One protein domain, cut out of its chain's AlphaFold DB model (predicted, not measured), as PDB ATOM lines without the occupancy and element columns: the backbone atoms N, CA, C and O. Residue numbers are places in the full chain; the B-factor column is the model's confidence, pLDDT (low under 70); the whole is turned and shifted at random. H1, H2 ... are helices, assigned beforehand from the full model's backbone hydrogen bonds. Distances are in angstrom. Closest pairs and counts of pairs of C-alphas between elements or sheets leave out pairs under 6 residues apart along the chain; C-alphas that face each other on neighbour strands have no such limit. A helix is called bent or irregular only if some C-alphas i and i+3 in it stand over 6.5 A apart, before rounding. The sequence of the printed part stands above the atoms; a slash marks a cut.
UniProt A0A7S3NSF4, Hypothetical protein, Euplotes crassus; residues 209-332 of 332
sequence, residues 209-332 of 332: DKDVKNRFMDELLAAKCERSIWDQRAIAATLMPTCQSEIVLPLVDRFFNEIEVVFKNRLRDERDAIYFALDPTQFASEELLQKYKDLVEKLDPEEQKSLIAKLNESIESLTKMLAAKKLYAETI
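What this domain is: This is residues 209 to 332 of the 332 residues of the protein "Hypothetical protein" of Euplotes crassus (UniProt A0A7S3NSF4). Three helical hairpins, H1 with H2, H3 with H4 and H6 with H7, stand side by side in an up-and-down bundle, each of its six helices running against the one before it. H1, H3 and H6 make one layer and H2, H4 and H7 the other; the little H5 joins H4 to H6, and the far end of the long H7, with residues 326 to 332, sticks out of the body. The printed part has 124 residues with seven named helices, H1 to H7 in order along the chain, and no named strand; the class is all helix. The whole is compact, with a radius of gyration of the C-alphas of 15.0 A, and its outline is flat, spanning 50 by 39 by 21 A.

Where its parts are: H7, the longest helix, is residues 305 to 330, 37.6 A from first to last C-alpha; it ends at C-alpha 330 (198.980, 168.085, 151.774). H6 is residues 286 to 298, 18.6 A, and H5 is residues 280 to 283. H4 is residues 268 to 278, 15.2 A. H3 is residues 242 to 265, 28.7 A, beginning at C-alpha 242 (182.325, 185.584, 149.173). It has a kink of 72 degrees near residue 249 and is irregular, with C-alphas 243 and 246 8.4 A apart. H2 is residues 229 to 239, 15.1 A. H1 is residues 210 to 221, 16.1 A, beginning at C-alpha 210 (169.223, 190.468, 151.832).

How they stand to each other: H7 and H6 form a hairpin and touch, closest at the C-alphas of Val 296 and Ile 308, 5.9 A, at a shallow tilt of 19 degrees, opposite ways. H7 with residues 314 to 318 alone only just touches H5, with 3 pairs of C-alphas within 8 A, the closest being Thr 281 and Leu 318, 6.4 A. H4 and H7 are near each other. H3 is the hub, touching five helices. It touches H4, its hairpin partner, with residues 255 to 263 alone; the closest C-alphas are those of Phe 263 and Arg 271, 5.7 A. H3 touches H1 at a shallow tilt of 23 degrees, the same way, closest at the C-alphas of Leu 221 and Val 262, 5.9 A. H2 touches H4, with the C-alphas of Ala 236 and Ala 277 closest at 5.1 A. The hairpin of H1 and H2 has a steep tilt of 39 degrees, its closest C-alphas being those of Lys 213 and Leu 239, 6.5 A. H1 and H7 are apart. In H1, H4, H6 and H7 every O i to N i+4 pair is within hydrogen-bond range; in H2 it is 6 of 7, in H3 10 of 20, and H5 is too short for such a pair.

The domain as a whole: The farthest C-alphas, those of Glu 226 and Ile 332, are 49.7 A apart. The printed part has no cut and ends at the chain's last residue. No link is long. The mean pLDDT of the printed part is 96.1, and no printed residue is under 70.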
ATOM      1  N   ASP A 209     172.725 193.573 152.144       94.94
ATOM      2  CA  ASP A 209     171.273 193.698 152.303       94.94
ATOM      3  C   ASP A 209     170.554 192.550 151.577       94.94
ATOM      4  O   ASP A 209     170.566 192.462 150.348       94.94
ATOM      5  N   LYS A 210     169.915 191.661 152.350       96.19
ATOM      6  CA  LYS A 210     169.223 190.468 151.832       96.19
ATOM      7  C   LYS A 210     168.106 190.808 150.848       96.19
ATOM      8  O   LYS A 210     167.928 190.075 149.875       96.19
ATOM      9  N   ASP A 211     167.365 191.883 151.079       97.38
ATOM     10  CA  ASP A 211     166.225 192.251 150.240       97.38
ATOM     11  C   ASP A 211     166.717 192.803 148.902       97.38
ATOM     12  O   ASP A 211     166.210 192.429 147.843       97.38
ATOM     13  N   VAL A 212     167.785 193.607 148.932       96.75
ATOM     14  CA  VAL A 212     168.463 194.081 147.716       96.75
ATOM     15  C   VAL A 212     169.017 192.912 146.904       96.75
ATOM     16  O   VAL A 212     168.808 192.873 145.686       96.75
ATOM     17  N   LYS A 213     169.680 191.939 147.551       97.69
ATOM     18  CA  LYS A 213     170.193 190.748 146.858       97.69
ATOM     19  C   LYS A 213     169.072 189.953 146.197       97.69
ATOM     20  O   LYS A 213     169.188 189.618 145.021       97.69
ATOM     21  N   ASN A 214     167.994 189.671 146.930       97.75
ATOM     22  CA  ASN A 214     166.861 188.907 146.408       97.75
ATOM     23  C   ASN A 214     166.182 189.622 145.242       97.75
ATOM     24  O   ASN A 214     165.955 188.996 144.214       97.75
ATOM     25  N   ARG A 215     165.956 190.936 145.350       97.94
ATOM     26  CA  ARG A 215     165.391 191.736 144.258       97.94
ATOM     27  C   ARG A 215     166.247 191.657 142.995       97.94
ATOM     28  O   ARG A 215     165.720 191.431 141.911       97.94
ATOM     29  N   PHE A 216     167.565 191.836 143.106       97.94
ATOM     30  CA  PHE A 216     168.439 191.718 141.936       97.94
ATOM     31  C   PHE A 216     168.509 190.291 141.395       97.94
ATOM     32  O   PHE A 216     168.587 190.109 140.183       97.94
ATOM     33  N   MET A 217     168.443 189.286 142.266       97.62
ATOM     34  CA  MET A 217     168.375 187.888 141.859       97.62
ATOM     35  C   MET A 217     167.086 187.602 141.068       97.62
ATOM     36  O   MET A 217     167.165 187.016 139.991       97.62
ATOM     37  N   ASP A 218     165.935 188.114 141.521       97.56
ATOM     38  CA  ASP A 218     164.655 188.044 140.800       97.56
ATOM     39  C   ASP A 218     164.757 188.695 139.413       97.56
ATOM     40  O   ASP A 218     164.370 188.103 138.407       97.56
ATOM     41  N   GLU A 219     165.321 189.904 139.336       96.56
ATOM     42  CA  GLU A 219     165.496 190.628 138.072       96.56
ATOM     43  C   GLU A 219     166.417 189.882 137.086       96.56
ATOM     44  O   GLU A 219     166.155 189.839 135.875       96.56
ATOM     45  N   LEU A 220     167.518 189.308 137.579       96.75
ATOM     46  CA  LEU A 220     168.504 188.619 136.746       96.75
ATOM     47  C   LEU A 220     168.020 187.241 136.284       96.75
ATOM     48  O   LEU A 220     168.292 186.878 135.141       96.75
ATOM     49  N   LEU A 221     167.281 186.504 137.116       96.56
ATOM     50  CA  LEU A 221     166.787 185.163 136.787       96.56
ATOM     51  C   LEU A 221     165.407 185.141 136.115       96.56
ATOM     52  O   LEU A 221     165.002 184.112 135.577       96.56
ATOM     53  N   ALA A 222     164.699 186.274 136.066       95.94
ATOM     54  CA  ALA A 222     163.429 186.381 135.353       95.94
ATOM     55  C   ALA A 222     163.535 185.956 133.874       95.94
ATOM     56  O   ALA A 222     164.576 186.095 133.228       95.94
ATOM     57  N   ALA A 223     162.420 185.538 133.271       93.81
ATOM     58  CA  ALA A 223     162.374 185.215 131.840       93.81
ATOM     59  C   ALA A 223     162.773 186.403 130.937       93.81
ATOM     60  O   ALA A 223     163.300 186.199 129.849       93.81
ATOM     61  N   LYS A 224     162.573 187.640 131.412       93.06
ATOM     62  CA  LYS A 224     162.987 188.888 130.761       93.06
ATOM     63  C   LYS A 224     163.512 189.871 131.812       93.06
ATOM     64  O   LYS A 224     162.969 189.925 132.911       93.06
ATOM     65  N   CYS A 225     164.519 190.669 131.461       92.56
ATOM     66  CA  CYS A 225     164.964 191.818 132.252       92.56
ATOM     67  C   CYS A 225     164.842 193.089 131.414       92.56
ATOM     68  O   CYS A 225     165.262 193.112 130.262       92.56
ATOM     69  N   GLU A 226     164.282 194.150 131.992       93.00
ATOM     70  CA  GLU A 226     164.158 195.446 131.307       93.00
ATOM     71  C   GLU A 226     165.469 196.251 131.319       93.00
ATOM     72  O   GLU A 226     165.589 197.268 130.636       93.00
ATOM     73  N   ARG A 227     166.470 195.818 132.097       94.50
ATOM     74  CA  ARG A 227     167.780 196.474 132.145       94.50
ATOM     75  C   ARG A 227     168.617 196.120 130.928       94.50
ATOM     76  O   ARG A 227     168.554 195.004 130.416       94.50
ATOM     77  N   SER A 228     169.503 197.036 130.544       94.69
ATOM     78  CA  SER A 228     170.507 196.738 129.526       94.69
ATOM     79  C   SER A 228     171.410 195.577 129.966       94.69
ATOM     80  O   SER A 228     171.663 195.382 131.157       94.69
ATOM     81  N   ILE A 229     171.967 194.836 129.007       94.25
ATOM     82  CA  ILE A 229     172.944 193.771 129.293       94.25
ATOM     83  C   ILE A 229     174.145 194.277 130.114       94.25
ATOM     84  O   ILE A 229     174.712 193.544 130.922       94.25
ATOM     85  N   TRP A 230     174.532 195.544 129.947       94.88
ATOM     86  CA  TRP A 230     175.646 196.145 130.678       94.88
ATOM     87  C   TRP A 230     175.312 196.422 132.142       94.88
ATOM     88  O   TRP A 230     176.176 196.250 132.999       94.88
ATOM     89  N   ASP A 231     174.070 196.804 132.428       96.44
ATOM     90  CA  ASP A 231     173.573 196.968 133.794       96.44
ATOM     91  C   ASP A 231     173.425 195.611 134.479       96.44
ATOM     92  O   ASP A 231     173.853 195.451 135.619       96.44
ATOM     93  N   GLN A 232     172.904 194.609 133.763       95.88
ATOM     94  CA  GLN A 232     172.819 193.233 134.259       95.88
ATOM     95  C   GLN A 232     174.209 192.699 134.642       95.88
ATOM     96  O   GLN A 232     174.383 192.175 135.739       95.88
ATOM     97  N   ARG A 233     175.226 192.909 133.790       95.06
ATOM     98  CA  ARG A 233     176.627 192.554 134.091       95.06
ATOM     99  C   ARG A 233     177.169 193.289 135.314       95.06
ATOM    100  O   ARG A 233     177.867 192.684 136.120       95.06
ATOM    101  N   ALA A 234     176.869 194.581 135.445       96.12
ATOM    102  CA  ALA A 234     177.329 195.388 136.570       96.12
ATOM    103  C   ALA A 234     176.748 194.898 137.907       96.12
ATOM    104  O   ALA A 234     177.487 194.802 138.882       96.12
ATOM    105  N   ILE A 235     175.459 194.546 137.928       97.50
ATOM    106  CA  ILE A 235     174.777 193.974 139.097       97.50
ATOM    107  C   ILE A 235     175.353 192.594 139.416       97.50
ATOM    108  O   ILE A 235     175.798 192.339 140.533       97.50
ATOM    109  N   ALA A 236     175.365 191.696 138.431       95.12
ATOM    110  CA  ALA A 236     175.702 190.299 138.655       95.12
ATOM    111  C   ALA A 236     177.159 190.122 139.130       95.12
ATOM    112  O   ALA A 236     177.415 189.325 140.028       95.12
ATOM    113  N   ALA A 237     178.098 190.931 138.619       92.38
ATOM    114  CA  ALA A 237     179.516 190.867 138.990       92.38
ATOM    115  C   ALA A 237     179.805 191.145 140.479       92.38
ATOM    116  O   ALA A 237     180.883 190.797 140.965       92.38
ATOM    117  N   THR A 238     178.887 191.786 141.207       95.81
ATOM    118  CA  THR A 238     179.054 192.111 142.632       95.81
ATOM    119  C   THR A 238     177.934 191.571 143.516       95.81
ATOM    120  O   THR A 238     177.939 191.831 144.719       95.81
ATOM    121  N   LEU A 239     176.999 190.793 142.962       97.06
ATOM    122  CA  LEU A 239     175.838 190.303 143.701       97.06
ATOM    123  C   LEU A 239     176.224 189.290 144.785       97.06
ATOM    124  O   LEU A 239     175.708 189.365 145.898       97.06
ATOM    125  N   MET A 240     177.162 188.384 144.494       95.50
ATOM    126  CA  MET A 240     177.551 187.287 145.393       95.50
ATOM    127  C   MET A 240     179.007 187.383 145.884       95.50
ATOM    128  O   MET A 240     179.840 186.532 145.552       95.50
ATOM    129  N   PRO A 241     179.371 188.414 146.667       93.75
ATOM    130  CA  PRO A 241     180.703 188.499 147.244       93.75
ATOM    131  C   PRO A 241     180.893 187.404 148.306       93.75
ATOM    132  O   PRO A 241     180.051 187.202 149.179       93.75
ATOM    133  N   THR A 242     182.030 186.708 148.263       91.62
ATOM    134  CA  THR A 242     182.325 185.584 149.173       91.62
ATOM    135  C   THR A 242     182.456 186.003 150.635       91.62
ATOM    136  O   THR A 242     182.164 185.211 151.522       91.62
ATOM    137  N   CYS A 243     182.836 187.257 150.900       90.88
ATOM    138  CA  CYS A 243     182.888 187.819 152.251       90.88
ATOM    139  C   CYS A 243     181.505 188.009 152.899       90.88
ATOM    140  O   CYS A 243     181.444 188.312 154.085       90.88
ATOM    141  N   GLN A 244     180.414 187.821 152.150       93.75
ATOM    142  CA  GLN A 244     179.033 187.897 152.637       93.75
ATOM    143  C   GLN A 244     178.337 186.527 152.566       93.75
ATOM    144  O   GLN A 244     177.125 186.461 152.349       93.75
ATOM    145  N   SER A 245     179.097 185.429 152.690       92.44
ATOM    146  CA  SER A 245     178.618 184.045 152.515       92.44
ATOM    147  C   SER A 245     177.292 183.770 153.235       92.44
ATOM    148  O   SER A 245     176.379 183.200 152.646       92.44
ATOM    149  N   GLU A 246     177.131 184.275 154.457       93.81
ATOM    150  CA  GLU A 246     175.925 184.110 155.277       93.81
ATOM    151  C   GLU A 246     174.614 184.611 154.641       93.81
ATOM    152  O   GLU A 246     173.545 184.082 154.954       93.81
ATOM    153  N   ILE A 247     174.665 185.607 153.748       95.50
ATOM    154  CA  ILE A 247     173.474 186.128 153.056       95.50
ATOM    155  C   ILE A 247     173.394 185.710 151.587       95.50
ATOM    156  O   ILE A 247     172.305 185.744 151.020       95.50
ATOM    157  N   VAL A 248     174.511 185.309 150.970       95.75
ATOM    158  CA  VAL A 248     174.552 184.958 149.538       95.75
ATOM    159  C   VAL A 248     174.481 183.456 149.274       95.75
ATOM    160  O   VAL A 248     174.028 183.070 148.202       95.75
ATOM    161  N   LEU A 249     174.860 182.596 150.228       94.88
ATOM    162  CA  LEU A 249     174.739 181.140 150.069       94.88
ATOM    163  C   LEU A 249     173.302 180.682 149.743       94.88
ATOM    164  O   LEU A 249     173.161 179.850 148.851       94.88
ATOM    165  N   PRO A 250     172.224 181.251 150.327       95.75
ATOM    166  CA  PRO A 250     170.856 180.915 149.913       95.75
ATOM    167  C   PRO A 250     170.536 181.229 148.440       95.75
ATOM    168  O   PRO A 250     169.634 180.630 147.859       95.75
ATOM    169  N   LEU A 251     171.264 182.157 147.810       97.38
ATOM    170  CA  LEU A 251     171.084 182.500 146.394       97.38
ATOM    171  C   LEU A 251     171.703 181.446 145.466       97.38
ATOM    172  O   LEU A 251     171.304 181.343 144.309       97.38
ATOM    173  N   VAL A 252     172.636 180.630 145.968       97.19
ATOM    174  CA  VAL A 252     173.219 179.510 145.214       97.19
ATOM    175  C   VAL A 252     172.128 178.517 144.822       97.19
ATOM    176  O   VAL A 252     172.065 178.100 143.670       97.19
ATOM    177  N   ASP A 253     171.216 178.186 145.736       96.31
ATOM    178  CA  ASP A 253     170.105 177.278 145.427       96.31
ATOM    179  C   ASP A 253     169.157 177.877 144.384       96.31
ATOM    180  O   ASP A 253     168.682 177.177 143.490       96.31
ATOM    181  N   ARG A 254     168.934 179.196 144.437       96.69
ATOM    182  CA  ARG A 254     168.146 179.903 143.419       96.69
ATOM    183  C   ARG A 254     168.760 179.800 142.030       96.69
ATOM    184  O   ARG A 254     168.031 179.552 141.075       96.69
ATOM    185  N   PHE A 255     170.085 179.920 141.913       97.88
ATOM    186  CA  PHE A 255     170.776 179.709 140.640       97.88
ATOM    187  C   PHE A 255     170.426 178.338 140.042       97.88
ATOM    188  O   PHE A 255     169.948 178.278 138.913       97.88
ATOM    189  N   PHE A 256     170.566 177.248 140.803       98.06
ATOM    190  CA  PHE A 256     170.271 175.904 140.287       98.06
ATOM    191  C   PHE A 256     168.790 175.680 139.967       98.06
ATOM    192  O   PHE A 256     168.477 174.941 139.035       98.06
ATOM    193  N   ASN A 257     167.884 176.323 140.703       97.38
ATOM    194  CA  ASN A 257     166.445 176.173 140.497       97.38
ATOM    195  C   ASN A 257     165.914 176.966 139.293       97.38
ATOM    196  O   ASN A 257     164.894 176.592 138.719       97.38
ATOM    197  N   GLU A 258     166.567 178.069 138.922       97.69
ATOM    198  CA  GLU A 258     165.983 179.064 138.015       97.69
ATOM    199  C   GLU A 258     166.829 179.332 136.756       97.69
ATOM    200  O   GLU A 258     166.305 179.879 135.784       97.69
ATOM    201  N   ILE A 259     168.107 178.925 136.696       97.75
ATOM    202  CA  ILE A 259     168.990 179.224 135.547       97.75
ATOM    203  C   ILE A 259     168.461 178.671 134.215       97.75
ATOM    204  O   ILE A 259     168.683 179.251 133.150       97.75
ATOM    205  N   GLU A 260     167.695 177.583 134.261       97.44
ATOM    206  CA  GLU A 260     167.018 177.030 133.093       97.44
ATOM    207  C   GLU A 260     166.055 178.040 132.445       97.44
ATOM    208  O   GLU A 260     166.010 178.153 131.216       97.44
ATOM    209  N   VAL A 261     165.320 178.810 133.256       96.69
ATOM    210  CA  VAL A 261     164.377 179.832 132.780       96.69
ATOM    211  C   VAL A 261     165.118 180.879 131.954       96.69
ATOM    212  O   VAL A 261     164.653 181.255 130.876       96.69
ATOM    213  N   VAL A 262     166.298 181.299 132.413       96.88
ATOM    214  CA  VAL A 262     167.156 182.246 131.695       96.88
ATOM    215  C   VAL A 262     167.585 181.668 130.347       96.88
ATOM    216  O   VAL A 262     167.447 182.333 129.321       96.88
ATOM    217  N   PHE A 263     168.055 180.419 130.314       97.44
ATOM    218  CA  PHE A 263     168.554 179.810 129.078       97.44
ATOM    219  C   PHE A 263     167.467 179.531 128.039       97.44
ATOM    220  O   PHE A 263     167.765 179.595 126.841       97.44
ATOM    221  N   LYS A 264     166.236 179.257 128.489       96.56
ATOM    222  CA  LYS A 264     165.064 179.039 127.630       96.56
ATOM    223  C   LYS A 264     164.502 180.334 127.042       96.56
ATOM    224  O   LYS A 264     164.044 180.320 125.905       96.56
ATOM    225  N   ASN A 265     164.524 181.433 127.797       96.88
ATOM    226  CA  ASN A 265     163.763 182.636 127.444       96.88
ATOM    227  C   ASN A 265     164.615 183.832 126.995       96.88
ATOM    228  O   ASN A 265     164.077 184.740 126.362       96.88
ATOM    229  N   ARG A 266     165.919 183.856 127.299       95.31
ATOM    230  CA  ARG A 266     166.790 184.999 126.985       95.31
ATOM    231  C   ARG A 266     167.694 184.762 125.784       95.31
ATOM    232  O   ARG A 266     168.016 183.628 125.418       95.31
ATOM    233  N   LEU A 267     168.143 185.866 125.184       94.69
ATOM    234  CA  LEU A 267     169.115 185.832 124.097       94.69
ATOM    235  C   LEU A 267     170.457 185.285 124.594       94.69
ATOM    236  O   LEU A 267     170.799 185.400 125.771       94.69
ATOM    237  N   ARG A 268     171.243 184.717 123.670       94.81
ATOM    238  CA  ARG A 268     172.531 184.081 123.981       94.81
ATOM    239  C   ARG A 268     173.457 184.985 124.800       94.81
ATOM    240  O   ARG A 268     173.960 184.556 125.829       94.81
ATOM    241  N   ASP A 269     173.646 186.228 124.371       92.62
ATOM    242  CA  ASP A 269     174.579 187.139 125.039       92.62
ATOM    243  C   ASP A 269     174.130 187.486 126.466       92.62
ATOM    244  O   ASP A 269     174.966 187.652 127.355       92.62
ATOM    245  N   GLU A 270     172.816 187.567 126.698       93.56
ATOM    246  CA  GLU A 270     172.237 187.847 128.014       93.56
ATOM    247  C   GLU A 270     172.407 186.650 128.947       93.56
ATOM    248  O   GLU A 270     172.940 186.803 130.044       93.56
ATOM    249  N   ARG A 271     172.007 185.448 128.510       95.00
ATOM    250  CA  ARG A 271     172.140 184.237 129.334       95.00
ATOM    251  C   ARG A 271     173.600 183.897 129.629       95.00
ATOM    252  O   ARG A 271     173.896 183.522 130.758       95.00
ATOM    253  N   ASP A 272     174.511 184.092 128.673       94.50
ATOM    254  CA  ASP A 272     175.943 183.844 128.876       94.50
ATOM    255  C   ASP A 272     176.526 184.852 129.885       94.50
ATOM    256  O   ASP A 272     177.317 184.478 130.752       94.50
ATOM    257  N   ALA A 273     176.101 186.121 129.824       91.81
ATOM    258  CA  ALA A 273     176.510 187.145 130.784       91.81
ATOM    259  C   ALA A 273     175.990 186.872 132.204       91.81
ATOM    260  O   ALA A 273     176.734 187.048 133.167       91.81
ATOM    261  N   ILE A 274     174.730 186.446 132.331       94.88
ATOM    262  CA  ILE A 274     174.107 186.111 133.618       94.88
ATOM    263  C   ILE A 274     174.752 184.863 134.202       94.88
ATOM    264  O   ILE A 274     175.125 184.880 135.369       94.88
ATOM    265  N   TYR A 275     174.943 183.817 133.391       96.75
ATOM    266  CA  TYR A 275     175.617 182.597 133.822       96.75
ATOM    267  C   TYR A 275     177.007 182.914 134.357       96.75
ATOM    268  O   TYR A 275     177.283 182.625 135.508       96.75
ATOM    269  N   PHE A 276     177.856 183.581 133.567       92.44
ATOM    270  CA  PHE A 276     179.233 183.884 133.971       92.44
ATOM    271  C   PHE A 276     179.319 184.655 135.294       92.44
ATOM    272  O   PHE A 276     180.245 184.453 136.073       92.44
ATOM    273  N   ALA A 277     178.373 185.559 135.542       90.00
ATOM    274  CA  ALA A 277     178.405 186.408 136.721       90.00
ATOM    275  C   ALA A 277     177.703 185.796 137.947       90.00
ATOM    276  O   ALA A 277     178.061 186.137 139.073       90.00
ATOM    277  N   LEU A 278     176.721 184.909 137.744       95.50
ATOM    278  CA  LEU A 278     175.996 184.226 138.820       95.50
ATOM    279  C   LEU A 278     176.470 182.794 139.089       95.50
ATOM    280  O   LEU A 278     175.986 182.173 140.029       95.50
ATOM    281  N   ASP A 279     177.393 182.266 138.292       96.62
ATOM    282  CA  ASP A 279     177.988 180.949 138.492       96.62
ATOM    283  C   ASP A 279     178.597 180.854 139.909       96.62
ATOM    284  O   ASP A 279     179.510 181.615 140.245       96.62
ATOM    285  N   PRO A 280     178.101 179.967 140.793       96.81
ATOM    286  CA  PRO A 280     178.534 179.911 142.190       96.81
ATOM    287  C   PRO A 280     179.910 179.258 142.412       96.81
ATOM    288  O   PRO A 280     180.241 178.935 143.554       96.81
ATOM    289  N   THR A 281     180.735 179.065 141.376       96.44
ATOM    290  CA  THR A 281     181.993 178.297 141.460       96.44
ATOM    291  C   THR A 281     183.004 178.844 142.466       96.44
ATOM    292  O   THR A 281     183.790 178.072 143.012       96.44
ATOM    293  N   GLN A 282     182.937 180.131 142.829       93.00
ATOM    294  CA  GLN A 282     183.730 180.672 143.944       93.00
ATOM    295  C   GLN A 282     183.488 179.993 145.303       93.00
ATOM    296  O   GLN A 282     184.323 180.114 146.195       93.00
ATOM    297  N   PHE A 283     182.356 179.310 145.486       94.75
ATOM    298  CA  PHE A 283     182.010 178.569 146.702       94.75
ATOM    299  C   PHE A 283     182.387 177.084 146.581       94.75
ATOM    300  O   PHE A 283     181.696 176.223 147.120       94.75
ATOM    301  N   ALA A 284     183.454 176.779 145.831       95.62
ATOM    302  CA  ALA A 284     183.868 175.422 145.486       95.62
ATOM    303  C   ALA A 284     183.884 174.467 146.691       95.62
ATOM    304  O   ALA A 284     184.699 174.622 147.606       95.62
ATOM    305  N   SER A 285     183.014 173.458 146.624       96.19
ATOM    306  CA  SER A 285     182.848 172.368 147.584       96.19
ATOM    307  C   SER A 285     182.387 171.099 146.854       96.19
ATOM    308  O   SER A 285     181.889 171.169 145.726       96.19
ATOM    309  N   GLU A 286     182.523 169.937 147.497       97.50
ATOM    310  CA  GLU A 286     181.998 168.669 146.961       97.50
ATOM    311  C   GLU A 286     180.468 168.700 146.811       97.50
ATOM    312  O   GLU A 286     179.925 168.200 145.828       97.50
ATOM    313  N   GLU A 287     179.763 169.349 147.747       97.62
ATOM    314  CA  GLU A 287     178.310 169.541 147.663       97.62
ATOM    315  C   GLU A 287     177.936 170.357 146.422       97.62
ATOM    316  O   GLU A 287     177.038 169.979 145.668       97.62
ATOM    317  N   LEU A 288     178.649 171.461 146.179       97.88
ATOM    318  CA  LEU A 288     178.402 172.300 145.017       97.88
ATOM    319  C   LEU A 288     178.664 171.525 143.722       97.88
ATOM    320  O   LEU A 288     177.832 171.557 142.819       97.88
ATOM    321  N   LEU A 289     179.778 170.789 143.644       98.50
ATOM    322  CA  LEU A 289     180.097 169.931 142.502       98.50
ATOM    323  C   LEU A 289     178.975 168.920 142.221       98.50
ATOM    324  O   LEU A 289     178.622 168.708 141.059       98.50
ATOM    325  N   GLN A 290     178.389 168.330 143.266       98.50
ATOM    326  CA  GLN A 290     177.256 167.423 143.111       98.50
ATOM    327  C   GLN A 290     176.009 168.145 142.582       98.50
ATOM    328  O   GLN A 290     175.382 167.632 141.659       98.50
ATOM    329  N   LYS A 291     175.699 169.366 143.051       98.56
ATOM    330  CA  LYS A 291     174.573 170.167 142.519       98.56
ATOM    331  C   LYS A 291     174.684 170.417 141.010       98.56
ATOM    332  O   LYS A 291     173.679 170.324 140.307       98.56
ATOM    333  N   TYR A 292     175.887 170.680 140.488       98.62
ATOM    334  CA  TYR A 292     176.085 170.801 139.035       98.62
ATOM    335  C   TYR A 292     175.814 169.488 138.299       98.62
ATOM    336  O   TYR A 292     175.117 169.501 137.286       98.62
ATOM    337  N   LYS A 293     176.360 168.367 138.792       98.69
ATOM    338  CA  LYS A 293     176.161 167.043 138.179       98.69
ATOM    339  C   LYS A 293     174.681 166.661 138.162       98.69
ATOM    340  O   LYS A 293     174.160 166.313 137.108       98.69
ATOM    341  N   ASP A 294     174.001 166.838 139.291       98.50
ATOM    342  CA  ASP A 294     172.570 166.571 139.431       98.50
ATOM    343  C   ASP A 294     171.732 167.422 138.472       98.50
ATOM    344  O   ASP A 294     170.716 166.953 137.962       98.50
ATOM    345  N   LEU A 295     172.116 168.684 138.238       98.38
ATOM    346  CA  LEU A 295     171.429 169.526 137.263       98.38
ATOM    347  C   LEU A 295     171.663 169.003 135.842       98.38
ATOM    348  O   LEU A 295     170.694 168.822 135.118       98.38
ATOM    349  N   VAL A 296     172.905 168.696 135.453       98.50
ATOM    350  CA  VAL A 296     173.211 168.139 134.121       98.50
ATOM    351  C   VAL A 296     172.421 166.857 133.840       98.50
ATOM    352  O   VAL A 296     171.890 166.717 132.743       98.50
ATOM    353  N   GLU A 297     172.291 165.956 134.818       98.19
ATOM    354  CA  GLU A 297     171.538 164.699 134.673       98.19
ATOM    355  C   GLU A 297     170.026 164.896 134.476       98.19
ATOM    356  O   GLU A 297     169.366 164.038 133.891       98.19
ATOM    357  N   LYS A 298     169.466 166.011 134.958       97.69
ATOM    358  CA  LYS A 298     168.032 166.329 134.841       97.69
ATOM    359  C   LYS A 298     167.666 167.029 133.532       97.69
ATOM    360  O   LYS A 298     166.488 167.038 133.179       97.69
ATOM    361  N   LEU A 299     168.632 167.654 132.861       97.81
ATOM    362  CA  LEU A 299     168.401 168.455 131.659       97.81
ATOM    363  C   LEU A 299     168.261 167.571 130.412       97.81
ATOM    364  O   LEU A 299     168.923 166.544 130.279       97.81
ATOM    365  N   ASP A 300     167.441 168.013 129.458       97.44
ATOM    366  CA  ASP A 300     167.328 167.386 128.140       97.44
ATOM    367  C   ASP A 300     168.559 167.747 127.273       97.44
ATOM    368  O   ASP A 300     168.794 168.933 127.000       97.44
ATOM    369  N   PRO A 301     169.360 166.762 126.813       96.56
ATOM    370  CA  PRO A 301     170.579 167.022 126.045       96.56
ATOM    371  C   PRO A 301     170.372 167.764 124.722       96.56
ATOM    372  O   PRO A 301     171.263 168.506 124.294       96.56
ATOM    373  N   GLU A 302     169.222 167.577 124.077       95.31
ATOM    374  CA  GLU A 302     168.915 168.167 122.778       95.31
ATOM    375  C   GLU A 302     168.356 169.583 122.942       95.31
ATOM    376  O   GLU A 302     168.802 170.509 122.259       95.31
ATOM    377  N   GLU A 303     167.443 169.791 123.893       95.56
ATOM    378  CA  GLU A 303     166.845 171.112 124.121       95.56
ATOM    379  C   GLU A 303     167.796 172.077 124.847       95.56
ATOM    380  O   GLU A 303     167.778 173.288 124.603       95.56
ATOM    381  N   GLN A 304     168.648 171.565 125.742       97.00
ATOM    382  CA  GLN A 304     169.406 172.382 126.702       97.00
ATOM    383  C   GLN A 304     170.924 172.276 126.528       97.00
ATOM    384  O   GLN A 304     171.692 172.658 127.415       97.00
ATOM    385  N   LYS A 305     171.377 171.864 125.338       97.19
ATOM    386  CA  LYS A 305     172.794 171.702 124.974       97.19
ATOM    387  C   LYS A 305     173.700 172.862 125.407       97.19
ATOM    388  O   LYS A 305     174.808 172.638 125.889       97.19
ATOM    389  N   SER A 306     173.248 174.109 125.238       97.06
ATOM    390  CA  SER A 306     174.036 175.299 125.598       97.06
ATOM    391  C   SER A 306     174.240 175.450 127.106       97.06
ATOM    392  O   SER A 306     175.301 175.912 127.516       97.06
ATOM    393  N   LEU A 307     173.238 175.098 127.919       98.12
ATOM    394  CA  LEU A 307     173.338 175.146 129.378       98.12
ATOM    395  C   LEU A 307     174.205 173.990 129.881       98.12
ATOM    396  O   LEU A 307     175.105 174.212 130.680       98.12
ATOM    397  N   ILE A 308     174.001 172.782 129.345       98.56
ATOM    398  CA  ILE A 308     174.806 171.599 129.678       98.56
ATOM    399  C   ILE A 308     176.292 171.842 129.399       98.56
ATOM    400  O   ILE A 308     177.132 171.519 130.233       98.56
ATOM    401  N   ALA A 309     176.632 172.455 128.259       98.19
ATOM    402  CA  ALA A 309     178.017 172.812 127.951       98.19
ATOM    403  C   ALA A 309     178.627 173.726 129.027       98.19
ATOM    404  O   ALA A 309     179.726 173.456 129.505       98.19
ATOM    405  N   LYS A 310     177.889 174.754 129.462       98.19
ATOM    406  CA  LYS A 310     178.333 175.680 130.511       98.19
ATOM    407  C   LYS A 310     178.478 175.004 131.873       98.19
ATOM    408  O   LYS A 310     179.504 175.166 132.522       98.19
ATOM    409  N   LEU A 311     177.507 174.181 132.264       98.56
ATOM    410  CA  LEU A 311     177.578 173.405 133.503       98.56
ATOM    411  C   LEU A 311     178.778 172.451 133.505       98.56
ATOM    412  O   LEU A 311     179.448 172.338 134.526       98.56
ATOM    413  N   ASN A 312     179.098 171.819 132.374       98.56
ATOM    414  CA  ASN A 312     180.280 170.965 132.254       98.56
ATOM    415  C   ASN A 312     181.599 171.751 132.358       98.56
ATOM    416  O   ASN A 312     182.527 171.268 133.007       98.56
ATOM    417  N   GLU A 313     181.679 172.963 131.792       98.12
ATOM    418  CA  GLU A 313     182.821 173.873 132.003       98.12
ATOM    419  C   GLU A 313     183.000 174.183 133.506       98.12
ATOM    420  O   GLU A 313     184.112 174.091 134.034       98.12
ATOM    421  N   SER A 314     181.907 174.475 134.225       98.12
ATOM    422  CA  SER A 314     181.942 174.719 135.674       98.12
ATOM    423  C   SER A 314     182.294 173.465 136.487       98.12
ATOM    424  O   SER A 314     183.066 173.566 137.438       98.12
ATOM    425  N   ILE A 315     181.812 172.274 136.106       98.62
ATOM    426  CA  ILE A 315     182.190 170.986 136.726       98.62
ATOM    427  C   ILE A 315     183.696 170.744 136.595       98.62
ATOM    428  O   ILE A 315     184.350 170.368 137.571       98.62
ATOM    429  N   GLU A 316     184.258 170.958 135.404       98.19
ATOM    430  CA  GLU A 316     185.693 170.807 135.164       98.19
ATOM    431  C   GLU A 316     186.496 171.797 136.022       98.19
ATOM    432  O   GLU A 316     187.449 171.404 136.698       98.19
ATOM    433  N   SER A 317     186.076 173.064 136.038       97.12
ATOM    434  CA  SER A 317     186.688 174.125 136.842       97.12
ATOM    435  C   SER A 317     186.676 173.786 138.340       97.12
ATOM    436  O   SER A 317     187.725 173.787 138.985       97.12
ATOM    437  N   LEU A 318     185.519 173.388 138.881       97.81
ATOM    438  CA  LEU A 318     185.363 172.981 140.282       97.81
ATOM    439  C   LEU A 318     186.228 171.781 140.644       97.81
ATOM    440  O   LEU A 318     186.874 171.786 141.688       97.81
ATOM    441  N   THR A 319     186.274 170.772 139.774       98.19
ATOM    442  CA  THR A 319     187.102 169.578 139.991       98.19
ATOM    443  C   THR A 319     188.570 169.968 140.152       98.19
ATOM    444  O   THR A 319     189.246 169.498 141.069       98.19
ATOM    445  N   LYS A 320     189.062 170.878 139.303       97.69
ATOM    446  CA  LYS A 320     190.440 171.370 139.389       97.69
ATOM    447  C   LYS A 320     190.679 172.246 140.622       97.69
ATOM    448  O   LYS A 320     191.701 172.079 141.283       97.69
ATOM    449  N   MET A 321     189.739 173.129 140.977       97.62
ATOM    450  CA  MET A 321     189.819 173.941 142.200       97.62
ATOM    451  C   MET A 321     189.913 173.065 143.455       97.62
ATOM    452  O   MET A 321     190.761 173.305 144.312       97.62
ATOM    453  N   LEU A 322     189.080 172.023 143.555       97.56
ATOM    454  CA  LEU A 322     189.097 171.078 144.676       97.56
ATOM    455  C   LEU A 322     190.409 170.286 144.730       97.56
ATOM    456  O   LEU A 322     190.999 170.157 145.804       97.56
ATOM    457  N   ALA A 323     190.917 169.828 143.581       97.69
ATOM    458  CA  ALA A 323     192.221 169.174 143.499       97.69
ATOM    459  C   ALA A 323     193.364 170.096 143.965       97.69
ATOM    460  O   ALA A 323     194.203 169.680 144.762       97.69
ATOM    461  N   ALA A 324     193.368 171.362 143.540       97.00
ATOM    462  CA  ALA A 324     194.372 172.341 143.952       97.00
ATOM    463  C   ALA A 324     194.322 172.641 145.460       97.00
ATOM    464  O   ALA A 324     195.365 172.687 146.116       97.00
ATOM    465  N   LYS A 325     193.117 172.801 146.027       96.94
ATOM    466  CA  LYS A 325     192.919 172.991 147.474       96.94
ATOM    467  C   LYS A 325     193.407 171.782 148.274       96.94
ATOM    468  O   LYS A 325     194.047 171.954 149.307       96.94
ATOM    469  N   LYS A 326     193.155 170.565 147.782       97.12
ATOM    470  CA  LYS A 326     193.661 169.333 148.397       97.12
ATOM    471  C   LYS A 326     195.192 169.284 148.390       97.12
ATOM    472  O   LYS A 326     195.783 169.072 149.441       97.12
ATOM    473  N   LEU A 327     195.824 169.545 147.243       97.00
ATOM    474  CA  LEU A 327     197.288 169.590 147.143       97.00
ATOM    475  C   LEU A 327     197.900 170.613 148.101       97.00
ATOM    476  O   LEU A 327     198.920 170.337 148.725       97.00
ATOM    477  N   TYR A 328     197.277 171.786 148.232       97.06
ATOM    478  CA  TYR A 328     197.715 172.812 149.176       97.06
ATOM    479  C   TYR A 328     197.732 172.290 150.616       97.06
ATOM    480  O   TYR A 328     198.723 172.476 151.313       97.06
ATOM    481  N   ALA A 329     196.669 171.606 151.048       94.19
ATOM    482  CA  ALA A 329     196.569 171.055 152.400       94.19
ATOM    483  C   ALA A 329     197.557 169.904 152.676       94.19
ATOM    484  O   ALA A 329     197.906 169.663 153.823       94.19
ATOM    485  N   GLU A 330     198.010 169.186 151.645       95.50
ATOM    486  CA  GLU A 330     198.980 168.085 151.774       95.50
ATOM    487  C   GLU A 330     200.443 168.561 151.849       95.50
ATOM    488  O   GLU A 330     201.336 167.763 152.134       95.50
ATOM    489  N   THR A 331     200.706 169.840 151.560       92.00
ATOM    490  CA  THR A 331     202.061 170.387 151.352       92.00
ATOM    491  C   THR A 331     202.449 171.503 152.331       92.00
ATOM    492  O   THR A 331     203.545 172.056 152.213       92.00
ATOM    493  N   ILE A 332     201.586 171.805 153.305       83.94
ATOM    494  CA  ILE A 332     201.832 172.696 154.454       83.94
ATOM    495  C   ILE A 332     201.846 171.852 155.721       83.94
ATOM    496  O   ILE A 332     202.756 172.081 156.553       83.94
TER     497      ILE A 332